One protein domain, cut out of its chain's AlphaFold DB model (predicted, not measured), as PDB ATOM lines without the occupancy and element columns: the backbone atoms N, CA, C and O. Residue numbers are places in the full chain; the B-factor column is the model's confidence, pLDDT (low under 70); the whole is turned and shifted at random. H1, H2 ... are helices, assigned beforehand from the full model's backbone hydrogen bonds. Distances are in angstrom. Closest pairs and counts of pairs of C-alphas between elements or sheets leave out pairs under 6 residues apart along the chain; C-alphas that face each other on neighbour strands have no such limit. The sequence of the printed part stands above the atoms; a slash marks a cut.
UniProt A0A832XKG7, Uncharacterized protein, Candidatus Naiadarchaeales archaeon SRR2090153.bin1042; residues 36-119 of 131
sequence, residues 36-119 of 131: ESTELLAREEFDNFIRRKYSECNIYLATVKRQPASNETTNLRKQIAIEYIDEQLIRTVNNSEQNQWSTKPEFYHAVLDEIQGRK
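What this domain is: This is residues 36 to 119 of the 131 residues of an uncharacterized protein of Candidatus Naiadarchaeales archaeon SRR2090153.bin1042 (UniProt A0A832XKG7). Two long helices, H1 and H2, run opposite ways and cross steeply, and H4 bridges them, packing on residues 38 to 46 of H1 and 86 to 93 of H2. Short H3 sits near H4, while residues 66 to 72 stick out at the far end. The 84 printed residues hold four named helices, H1 to H4 in order, and no named strand: all helix, loose, radius of gyration of the C-alphas 15.2 A, spans 46 by 25 by 24 A.

Where its parts are: H1, residues 36 to 64, starts at C-alpha (144.656, 99.550, 126.005) and measures 42.3 A. H2, residues 71 to 94, measures 35.1 A. H3 is residues 98 to 103. H4, residues 105 to 117, ends at C-alpha (140.158, 113.594, 109.557).

How they stand to each other: H1, with residues 50 to 61 alone, touches H2 at a steep tilt of 51 degrees; the closest C-alphas, Cys 57 and Ala 81, are 6.1 A apart. H4 touches H1 (closest C-alphas Ala 42 and Phe 107, 4.9 A) and H2 (Leu 89 and Val 111, 6.5 A). H3 and H4 are close but not clearly touching, C-alphas 101 and 108 being closest at 6.5 A; H3 is apart from H1 and H2. In H1, H2, H3 and H4 every O i to N i+4 pair is within hydrogen-bond range.

The domain as a whole: C-alphas Pro 68 and Ser 102 are farthest apart, 46.6 A. The printed part has no cut and no long link. pLDDT is under 70 at residues 36 to 37, 64 to 69 and 72.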
ATOM      1  N   GLU A  36     145.895  99.900 126.702       61.12
ATOM      2  CA  GLU A  36     144.656  99.550 126.005       61.12
ATOM      3  C   GLU A  36     143.391  99.948 126.789       61.12
ATOM      4  O   GLU A  36     142.431 100.445 126.210       61.12
ATOM      5  N   SER A  37     143.388  99.798 128.116       69.38
ATOM      6  CA  SER A  37     142.283 100.218 128.981       69.38
ATOM      7  C   SER A  37     142.128 101.739 129.023       69.38
ATOM      8  O   SER A  37     141.003 102.232 129.054       69.38
ATOM      9  N   THR A  38     143.229 102.497 129.009       71.12
ATOM     10  CA  THR A  38     143.184 103.970 129.003       71.12
ATOM     11  C   THR A  38     142.720 104.526 127.656       71.12
ATOM     12  O   THR A  38     141.909 105.449 127.621       71.12
ATOM     13  N   GLU A  39     143.148 103.925 126.542       74.62
ATOM     14  CA  GLU A  39     142.708 104.316 125.195       74.62
ATOM     15  C   GLU A  39     141.221 104.011 124.956       74.62
ATOM     16  O   GLU A  39     140.499 104.838 124.396       74.62
ATOM     17  N   LEU A  40     140.734 102.855 125.426       76.56
ATOM     18  CA  LEU A  40     139.317 102.492 125.335       76.56
ATOM     19  C   LEU A  40     138.426 103.470 126.110       76.56
ATOM     20  O   LEU A  40     137.416 103.929 125.574       76.56
ATOM     21  N   LEU A  41     138.821 103.838 127.333       79.50
ATOM     22  CA  LEU A  41     138.100 104.828 128.139       79.50
ATOM     23  C   LEU A  41     138.088 106.207 127.469       79.50
ATOM     24  O   LEU A  41     137.055 106.873 127.439       79.50
ATOM     25  N   ALA A  42     139.210 106.623 126.880       80.25
ATOM     26  CA  ALA A  42     139.297 107.887 126.161       80.25
ATOM     27  C   ALA A  42     138.420 107.907 124.901       80.25
ATOM     28  O   ALA A  42     137.779 108.920 124.601       80.25
ATOM     29  N   ARG A  43     138.342 106.781 124.180       82.88
ATOM     30  CA  ARG A  43     137.457 106.648 123.021       82.88
ATOM     31  C   ARG A  43     135.989 106.702 123.425       82.88
ATOM     32  O   ARG A  43     135.212 107.398 122.776       82.88
ATOM     33  N   GLU A  44     135.619 106.029 124.510       87.00
ATOM     34  CA  GLU A  44     134.265 106.092 125.058       87.00
ATOM     35  C   GLU A  44     133.907 107.517 125.513       87.00
ATOM     36  O   GLU A  44     132.810 108.009 125.240       87.00
ATOM     37  N   GLU A  45     134.840 108.225 126.155       87.69
ATOM     38  CA  GLU A  45     134.653 109.622 126.546       87.69
ATOM     39  C   GLU A  45     134.453 110.540 125.328       87.69
ATOM     40  O   GLU A  45     133.550 111.384 125.324       87.69
ATOM     41  N   PHE A  46     135.235 110.339 124.265       89.81
ATOM     42  CA  PHE A  46     135.068 111.047 122.999       89.81
ATOM     43  C   PHE A  46     133.711 110.759 122.338       89.81
ATOM     44  O   PHE A  46     132.993 111.686 121.951       89.81
ATOM     45  N   ASP A  47     133.303 109.495 122.262       89.00
ATOM     46  CA  ASP A  47     132.013 109.113 121.682       89.00
ATOM     47  C   ASP A  47     130.844 109.715 122.482       89.00
ATOM     48  O   ASP A  47     129.866 110.216 121.912       89.00
ATOM     49  N   ASN A  48     130.960 109.741 123.812       91.31
ATOM     50  CA  ASN A  48     130.000 110.399 124.694       91.31
ATOM     51  C   ASN A  48     129.953 111.917 124.470       91.31
ATOM     52  O   ASN A  48     128.861 112.498 124.450       91.31
ATOM     53  N   PHE A  49     131.102 112.559 124.239       91.94
ATOM     54  CA  PHE A  49     131.168 113.969 123.857       91.94
ATOM     55  C   PHE A  49     130.383 114.235 122.561       91.94
ATOM     56  O   PHE A  49     129.509 115.109 122.547       91.94
ATOM     57  N   ILE A  50     130.612 113.451 121.503       90.50
ATOM     58  CA  ILE A  50     129.907 113.607 120.220       90.50
ATOM     59  C   ILE A  50     128.398 113.412 120.393       90.50
ATOM     60  O   ILE A  50     127.607 114.252 119.951       90.50
ATOM     61  N   ARG A  51     127.979 112.344 121.084       90.81
ATOM     62  CA  ARG A  51     126.557 112.057 121.349       90.81
ATOM     63  C   ARG A  51     125.876 113.204 122.087       90.81
ATOM     64  O   ARG A  51     124.775 113.614 121.710       90.81
ATOM     65  N   ARG A  52     126.535 113.755 123.109       91.00
ATOM     66  CA  ARG A  52     126.017 114.886 123.881       91.00
ATOM     67  C   ARG A  52     125.822 116.119 123.002       91.00
ATOM     68  O   ARG A  52     124.747 116.713 123.037       91.00
ATOM     69  N   LYS A  53     126.810 116.473 122.175       89.75
ATOM     70  CA  LYS A  53     126.715 117.637 121.277       89.75
ATOM     71  C   LYS A  53     125.657 117.472 120.195       89.75
ATOM     72  O   LYS A  53     124.931 118.421 119.907       89.75
ATOM     73  N   TYR A  54     125.495 116.266 119.664       87.62
ATOM     74  CA  TYR A  54     124.410 115.968 118.735       87.62
ATOM     75  C   TYR A  54     123.029 116.130 119.390       87.62
ATOM     76  O   TYR A  54     122.123 116.723 118.805       87.62
ATOM     77  N   SER A  55     122.871 115.657 120.632       87.81
ATOM     78  CA  SER A  55     121.634 115.823 121.406       87.81
ATOM     79  C   SER A  55     121.317 117.299 121.683       87.81
ATOM     80  O   SER A  55     120.204 117.748 121.408       87.81
ATOM     81  N   GLU A  56     122.307 118.081 122.133       87.31
ATOM     82  CA  GLU A  56     122.180 119.532 122.350       87.31
ATOM     83  C   GLU A  56     121.708 120.254 121.072       87.31
ATOM     84  O   GLU A  56     120.777 121.063 121.116       87.31
ATOM     85  N   CYS A  57     122.283 119.906 119.914       85.88
ATOM     86  CA  CYS A  57     121.875 120.454 118.621       85.88
ATOM     87  C   CYS A  57     120.431 120.076 118.255       85.88
ATOM     88  O   CYS A  57     119.649 120.936 117.853       85.88
ATOM     89  N   ASN A  58     120.040 118.813 118.435       83.38
ATOM     90  CA  ASN A  58     118.681 118.365 118.120       83.38
ATOM     91  C   ASN A  58     117.622 119.049 118.986       83.38
ATOM     92  O   ASN A  58     116.565 119.407 118.470       83.38
ATOM     93  N   ILE A  59     117.907 119.265 120.273       84.50
ATOM     94  CA  ILE A  59     117.019 120.020 121.164       84.50
ATOM     95  C   ILE A  59     116.856 121.449 120.639       84.50
ATOM     96  O   ILE A  59     115.730 121.921 120.501       84.50
ATOM     97  N   TYR A  60     117.957 122.115 120.280       80.12
ATOM     98  CA  TYR A  60     117.914 123.458 119.698       80.12
ATOM     99  C   TYR A  60     117.122 123.506 118.380       80.12
ATOM    100  O   TYR A  60     116.283 124.379 118.169       80.12
ATOM    101  N   LEU A  61     117.325 122.534 117.491       79.50
ATOM    102  CA  LEU A  61     116.584 122.455 116.230       79.50
ATOM    103  C   LEU A  61     115.086 122.201 116.453       79.50
ATOM    104  O   LEU A  61     114.261 122.751 115.720       79.50
ATOM    105  N   ALA A  62     114.729 121.403 117.463       75.38
ATOM    106  CA  ALA A  62     113.345 121.120 117.826       75.38
ATOM    107  C   ALA A  62     112.634 122.336 118.442       75.38
ATOM    108  O   ALA A  62     111.448 122.544 118.179       75.38
ATOM    109  N   THR A  63     113.339 123.159 119.225       71.56
ATOM    110  CA  THR A  63     112.764 124.373 119.824       71.56
ATOM    111  C   THR A  63     112.600 125.502 118.808       71.56
ATOM    112  O   THR A  63     111.608 126.225 118.864       71.56
ATOM    113  N   VAL A  64     113.523 125.631 117.848       65.62
ATOM    114  CA  VAL A  64     113.509 126.710 116.845       65.62
ATOM    115  C   VAL A  64     112.591 126.407 115.653       65.62
ATOM    116  O   VAL A  64     112.009 127.327 115.080       65.62
ATOM    117  N   LYS A  65     112.421 125.136 115.258       57.28
ATOM    118  CA  LYS A  65     111.639 124.762 114.065       57.28
ATOM    119  C   LYS A  65     110.521 123.765 114.390       57.28
ATOM    120  O   LYS A  65     110.662 122.566 114.151       57.28
ATOM    121  N   ARG A  66     109.345 124.266 114.791       56.62
ATOM    122  CA  ARG A  66     108.061 123.538 114.645       56.62
ATOM    123  C   ARG A  66     107.651 123.470 113.162       56.62
ATOM    124  O   ARG A  66     106.635 124.035 112.776       56.62
ATOM    125  N   GLN A  67     108.462 122.856 112.302       55.06
ATOM    126  CA  GLN A  67     108.125 122.678 110.883       55.06
ATOM    127  C   GLN A  67     107.913 121.199 110.537       55.06
ATOM    128  O   GLN A  67     108.636 120.354 111.079       55.06
ATOM    129  N   PRO A  68     106.940 120.886 109.655       56.47
ATOM    130  CA  PRO A  68     106.651 119.521 109.231       56.47
ATOM    131  C   PRO A  68     107.858 118.919 108.505       56.47
ATOM    132  O   PRO A  68     108.541 119.597 107.737       56.47
ATOM    133  N   ALA A  69     108.141 117.647 108.783       62.75
ATOM    134  CA  ALA A  69     109.304 116.953 108.250       62.75
ATOM    135  C   ALA A  69     109.086 116.588 106.771       62.75
ATOM    136  O   ALA A  69     108.419 115.606 106.462       62.75
ATOM    137  N   SER A  70     109.662 117.368 105.855       73.31
ATOM    138  CA  SER A  70     109.954 116.918 104.488       73.31
ATOM    139  C   SER A  70     111.354 116.286 104.428       73.31
ATOM    140  O   SER A  70     112.208 116.552 105.281       73.31
ATOM    141  N   ASN A  71     111.644 115.480 103.404       71.25
ATOM    142  CA  ASN A  71     112.981 114.896 103.221       71.25
ATOM    143  C   ASN A  71     114.086 115.969 103.115       71.25
ATOM    144  O   ASN A  71     115.168 115.801 103.678       71.25
ATOM    145  N   GLU A  72     113.791 117.107 102.485       68.88
ATOM    146  CA  GLU A  72     114.701 118.258 102.394       68.88
ATOM    147  C   GLU A  72     114.986 118.873 103.769       68.88
ATOM    148  O   GLU A  72     116.141 119.144 104.102       68.88
ATOM    149  N   THR A  73     113.964 119.008 104.624       72.62
ATOM    150  CA  THR A  73     114.168 119.501 105.997       72.62
ATOM    151  C   THR A  73     115.005 118.543 106.843       72.62
ATOM    152  O   THR A  73     115.770 118.993 107.694       72.62
ATOM    153  N   THR A  74     114.917 117.234 106.595       76.56
ATOM    154  CA  THR A  74     115.725 116.221 107.289       76.56
ATOM    155  C   THR A  74     117.196 116.306 106.887       76.56
ATOM    156  O   THR A  74     118.064 116.284 107.759       76.56
ATOM    157  N   ASN A  75     117.493 116.457 105.593       78.88
ATOM    158  CA  ASN A  75     118.867 116.623 105.112       78.88
ATOM    159  C   ASN A  75     119.496 117.921 105.630       78.88
ATOM    160  O   ASN A  75     120.617 117.899 106.134       78.88
ATOM    161  N   LEU A  76     118.741 119.024 105.616       81.69
ATOM    162  CA  LEU A  76     119.203 120.299 106.161       81.69
ATOM    163  C   LEU A  76     119.509 120.206 107.666       81.69
ATOM    164  O   LEU A  76     120.524 120.720 108.123       81.69
ATOM    165  N   ARG A  77     118.665 119.521 108.450       81.12
ATOM    166  CA  ARG A  77     118.917 119.301 109.889       81.12
ATOM    167  C   ARG A  77     120.188 118.491 110.131       81.12
ATOM    168  O   ARG A  77     120.954 118.840 111.023       81.12
ATOM    169  N   LYS A  78     120.426 117.445 109.332       83.44
ATOM    170  CA  LYS A  78     121.662 116.651 109.411       83.44
ATOM    171  C   LYS A  78     122.892 117.507 109.124       83.44
ATOM    172  O   LYS A  78     123.854 117.430 109.877       83.44
ATOM    173  N   GLN A  79     122.843 118.341 108.086       85.25
ATOM    174  CA  GLN A  79     123.944 119.242 107.753       85.25
ATOM    175  C   GLN A  79     124.234 120.228 108.894       85.25
ATOM    176  O   GLN A  79     125.376 120.331 109.329       85.25
ATOM    177  N   ILE A  80     123.200 120.873 109.446       86.06
ATOM    178  CA  ILE A  80     123.357 121.792 110.584       86.06
ATOM    179  C   ILE A  80     123.968 121.075 111.797       86.06
ATOM    180  O   ILE A  80     124.816 121.637 112.485       86.06
ATOM    181  N   ALA A  81     123.564 119.831 112.065       86.75
ATOM    182  CA  ALA A  81     124.115 119.059 113.175       86.75
ATOM    183  C   ALA A  81     125.602 118.717 112.980       86.75
ATOM    184  O   ALA A  81     126.362 118.764 113.948       86.75
ATOM    185  N   ILE A  82     126.026 118.413 111.749       87.81
ATOM    186  CA  ILE A  82     127.441 118.190 111.414       87.81
ATOM    187  C   ILE A  82     128.240 119.477 111.633       87.81
ATOM    188  O   ILE A  82     129.204 119.462 112.393       87.81
ATOM    189  N   GLU A  83     127.792 120.595 111.055       88.44
ATOM    190  CA  GLU A  83     128.454 121.900 111.197       88.44
ATOM    191  C   GLU A  83     128.557 122.325 112.669       88.44
ATOM    192  O   GLU A  83     129.594 122.817 113.119       88.44
ATOM    193  N   TYR A  84     127.507 122.076 113.455       89.31
ATOM    194  CA  TYR A  84     127.518 122.333 114.889       89.31
ATOM    195  C   TYR A  84     128.575 121.494 115.617       89.31
ATOM    196  O   TYR A  84     129.325 122.037 116.426       89.31
ATOM    197  N   ILE A  85     128.659 120.186 115.343       90.62
ATOM    198  CA  ILE A  85     129.676 119.310 115.948       90.62
ATOM    199  C   ILE A  85     131.083 119.785 115.582       90.62
ATOM    200  O   ILE A  85     131.935 119.874 116.466       90.62
ATOM    201  N   ASP A  86     131.312 120.132 114.317       90.44
ATOM    202  CA  ASP A  86     132.602 120.622 113.831       90.44
ATOM    203  C   ASP A  86     133.035 121.888 114.587       90.44
ATOM    204  O   ASP A  86     134.177 122.000 115.042       90.44
ATOM    205  N   GLU A  87     132.105 122.821 114.820       90.50
ATOM    206  CA  GLU A  87     132.370 123.980 115.673       90.50
ATOM    207  C   GLU A  87     132.695 123.596 117.119       90.50
ATOM    208  O   GLU A  87     133.575 124.210 117.725       90.50
ATOM    209  N   GLN A  88     131.986 122.622 117.697       92.44
ATOM    210  CA  GLN A  88     132.243 122.190 119.072       92.44
ATOM    211  C   GLN A  88     133.622 121.542 119.208       92.44
ATOM    212  O   GLN A  88     134.315 121.843 120.175       92.44
ATOM    213  N   LEU A  89     134.055 120.726 118.243       90.81
ATOM    214  CA  LEU A  89     135.399 120.138 118.221       90.81
ATOM    215  C   LEU A  89     136.478 121.230 118.245       90.81
ATOM    216  O   LEU A  89     137.344 121.238 119.123       90.81
ATOM    217  N   ILE A  90     136.373 122.212 117.342       90.44
ATOM    218  CA  ILE A  90     137.316 123.337 117.272       90.44
ATOM    219  C   ILE A  90     137.300 124.151 118.576       90.44
ATOM    220  O   ILE A  90     138.353 124.547 119.075       90.44
ATOM    221  N   ARG A  91     136.116 124.413 119.149       90.69
ATOM    222  CA  ARG A  91     135.980 125.149 120.418       90.69
ATOM    223  C   ARG A  91     136.611 124.402 121.587       90.69
ATOM    224  O   ARG A  91     137.247 125.052 122.409       90.69
ATOM    225  N   THR A  92     136.448 123.081 121.659       91.12
ATOM    226  CA  THR A  92     137.037 122.251 122.719       91.12
ATOM    227  C   THR A  92     138.554 122.392 122.732       91.12
ATOM    228  O   THR A  92     139.122 122.648 123.787       91.12
ATOM    229  N   VAL A  93     139.207 122.318 121.568       90.38
ATOM    230  CA  VAL A  93     140.663 122.504 121.466       90.38
ATOM    231  C   VAL A  93     141.053 123.950 121.770       90.38
ATOM    232  O   VAL A  93     141.892 124.191 122.629       90.38
ATOM    233  N   ASN A  94     140.406 124.934 121.140       88.50
ATOM    234  CA  ASN A  94     140.791 126.343 121.282       88.50
ATOM    235  C   ASN A  94     140.593 126.919 122.693       88.50
ATOM    236  O   ASN A  94     141.297 127.857 123.059       88.50
ATOM    237  N   ASN A  95     139.621 126.412 123.456       90.94
ATOM    238  CA  ASN A  95     139.303 126.909 124.800       90.94
ATOM    239  C   ASN A  95     139.908 126.051 125.918       90.94
ATOM    240  O   ASN A  95     139.682 126.343 127.091       90.94
ATOM    241  N   SER A  96     140.605 124.971 125.572       89.19
ATOM    242  CA  SER A  96     141.187 124.078 126.567       89.19
ATOM    243  C   SER A  96     142.441 124.670 127.203       89.19
ATOM    244  O   SER A  96     143.251 125.328 126.552       89.19
ATOM    245  N   GLU A  97     142.602 124.417 128.498       90.06
ATOM    246  CA  GLU A  97     143.765 124.846 129.277       90.06
ATOM    247  C   GLU A  97     144.785 123.715 129.397       90.06
ATOM    248  O   GLU A  97     144.405 122.548 129.453       90.06
ATOM    249  N   GLN A  98     146.072 124.041 129.544       84.19
ATOM    250  CA  GLN A  98     147.164 123.058 129.623       84.19
ATOM    251  C   GLN A  98     146.927 121.947 130.666       84.19
ATOM    252  O   GLN A  98     147.207 120.783 130.396       84.19
ATOM    253  N   ASN A  99     146.352 122.275 131.827       89.88
ATOM    254  CA  ASN A  99     146.043 121.284 132.864       89.88
ATOM    255  C   ASN A  99     145.033 120.227 132.390       89.88
ATOM    256  O   ASN A  99     145.104 119.075 132.815       89.88
ATOM    257  N   GLN A 100     144.114 120.586 131.494       86.81
ATOM    258  CA  GLN A 100     143.129 119.653 130.950       86.81
ATOM    259  C   GLN A 100     143.795 118.646 130.005       86.81
ATOM    260  O   GLN A 100     143.498 117.456 130.090       86.81
ATOM    261  N   TRP A 101     144.758 119.098 129.190       88.19
ATOM    262  CA  TRP A 101     145.555 118.232 128.310       88.19
ATOM    263  C   TRP A 101     146.386 117.225 129.095       88.19
ATOM    264  O   TRP A 101     146.446 116.064 128.715       88.19
ATOM    265  N   SER A 102     146.977 117.642 130.215       85.12
ATOM    266  CA  SER A 102     147.729 116.733 131.088       85.12
ATOM    267  C   SER A 102     146.834 115.722 131.806       85.12
ATOM    268  O   SER A 102     147.293 114.640 132.153       85.12
ATOM    269  N   THR A 103     145.568 116.074 132.059       86.44
ATOM    270  CA  THR A 103     144.631 115.207 132.793       86.44
ATOM    271  C   THR A 103     143.956 114.183 131.883       86.44
ATOM    272  O   THR A 103     143.616 113.097 132.343       86.44
ATOM    273  N   LYS A 104     143.722 114.532 130.612       86.75
ATOM    274  CA  LYS A 104     143.007 113.687 129.642       86.75
ATOM    275  C   LYS A 104     143.673 113.689 128.259       86.75
ATOM    276  O   LYS A 104     143.018 114.055 127.279       86.75
ATOM    277  N   PRO A 105     144.964 113.344 128.150       88.38
ATOM    278  CA  PRO A 105     145.701 113.514 126.902       88.38
ATOM    279  C   PRO A 105     145.087 112.715 125.745       88.38
ATOM    280  O   PRO A 105     144.927 113.252 124.651       88.38
ATOM    281  N   GLU A 106     144.653 111.480 125.986       88.75
ATOM    282  CA  GLU A 106     144.085 110.590 124.968       88.75
ATOM    283  C   GLU A 106     142.752 111.114 124.408       88.75
ATOM    284  O   GLU A 106     142.497 111.009 123.208       88.75
ATOM    285  N   PHE A 107     141.918 111.747 125.242       90.81
ATOM    286  CA  PHE A 107     140.682 112.392 124.787       90.81
ATOM    287  C   PHE A 107     140.985 113.543 123.822       90.81
ATOM    288  O   PHE A 107     140.396 113.628 122.745       90.81
ATOM    289  N   TYR A 108     141.920 114.428 124.181       90.62
ATOM    290  CA  TYR A 108     142.284 115.554 123.321       90.62
ATOM    291  C   TYR A 108     142.996 115.099 122.040       90.62
ATOM    292  O   TYR A 108     142.778 115.707 120.992       90.62
ATOM    293  N   HIS A 109     143.766 114.007 122.086       89.75
ATOM    294  CA  HIS A 109     144.290 113.359 120.882       89.75
ATOM    295  C   HIS A 109     143.163 112.878 119.962       89.75
ATOM    296  O   HIS A 109     143.152 113.256 118.795       89.75
ATOM    297  N   ALA A 110     142.158 112.169 120.485       89.94
ATOM    298  CA  ALA A 110     141.007 111.738 119.688       89.94
ATOM    299  C   ALA A 110     140.238 112.923 119.068       89.94
ATOM    300  O   ALA A 110     139.794 112.852 117.921       89.94
ATOM    301  N   VAL A 111     140.112 114.040 119.795       90.69
ATOM    302  CA  VAL A 111     139.510 115.275 119.266       90.69
ATOM    303  C   VAL A 111     140.343 115.856 118.119       90.69
ATOM    304  O   VAL A 111     139.776 116.256 117.101       90.69
ATOM    305  N   LEU A 112     141.670 115.912 118.259       90.38
ATOM    306  CA  LEU A 112     142.564 116.394 117.203       90.38
ATOM    307  C   LEU A 112     142.541 115.488 115.969       90.38
ATOM    308  O   LEU A 112     142.474 116.002 114.851       90.38
ATOM    309  N   ASP A 113     142.535 114.171 116.164       90.69
ATOM    310  CA  ASP A 113     142.448 113.191 115.082       90.69
ATOM    311  C   ASP A 113     141.151 113.367 114.286       90.69
ATOM    312  O   ASP A 113     141.169 113.377 113.053       90.69
ATOM    313  N   GLU A 114     140.025 113.595 114.969       90.44
ATOM    314  CA  GLU A 114     138.744 113.863 114.313       90.44
ATOM    315  C   GLU A 114     138.770 115.184 113.524       90.44
ATOM    316  O   GLU A 114     138.320 115.240 112.376       90.44
ATOM    317  N   ILE A 115     139.332 116.252 114.104       90.44
ATOM    318  CA  ILE A 115     139.502 117.555 113.435       90.44
ATOM    319  C   ILE A 115     140.346 117.398 112.164       90.44
ATOM    320  O   ILE A 115     139.984 117.926 111.106       90.44
ATOM    321  N   GLN A 116     141.446 116.647 112.249       88.94
ATOM    322  CA  GLN A 116     142.328 116.374 111.120       88.94
ATOM    323  C   GLN A 116     141.627 115.524 110.053       88.94
ATOM    324  O   GLN A 116     141.680 115.869 108.871       88.94
ATOM    325  N   GLY A 117     140.921 114.462 110.455       88.12
ATOM    326  CA  GLY A 117     140.158 113.594 109.557       88.12
ATOM    327  C   GLY A 117     139.081 114.349 108.775       88.12
ATOM    328  O   GLY A 117     138.898 114.120 107.577       88.12
ATOM    329  N   ARG A 118     138.432 115.327 109.416       85.94
ATOM    330  CA  ARG A 118     137.428 116.210 108.799       85.94
ATOM    331  C   ARG A 118     138.019 117.417 108.066       85.94
ATOM    332  O   ARG A 118     137.272 118.183 107.461       85.94
ATOM    333  N   LYS A 119     139.348 117.591 108.083       87.56
ATOM    334  CA  LYS A 119     140.067 118.738 107.492       87.56
ATOM    335  C   LYS A 119     139.574 120.090 108.022       87.56
ATOM    336  O   LYS A 119     139.556 121.093 107.306       87.56
TER     337      LYS A 119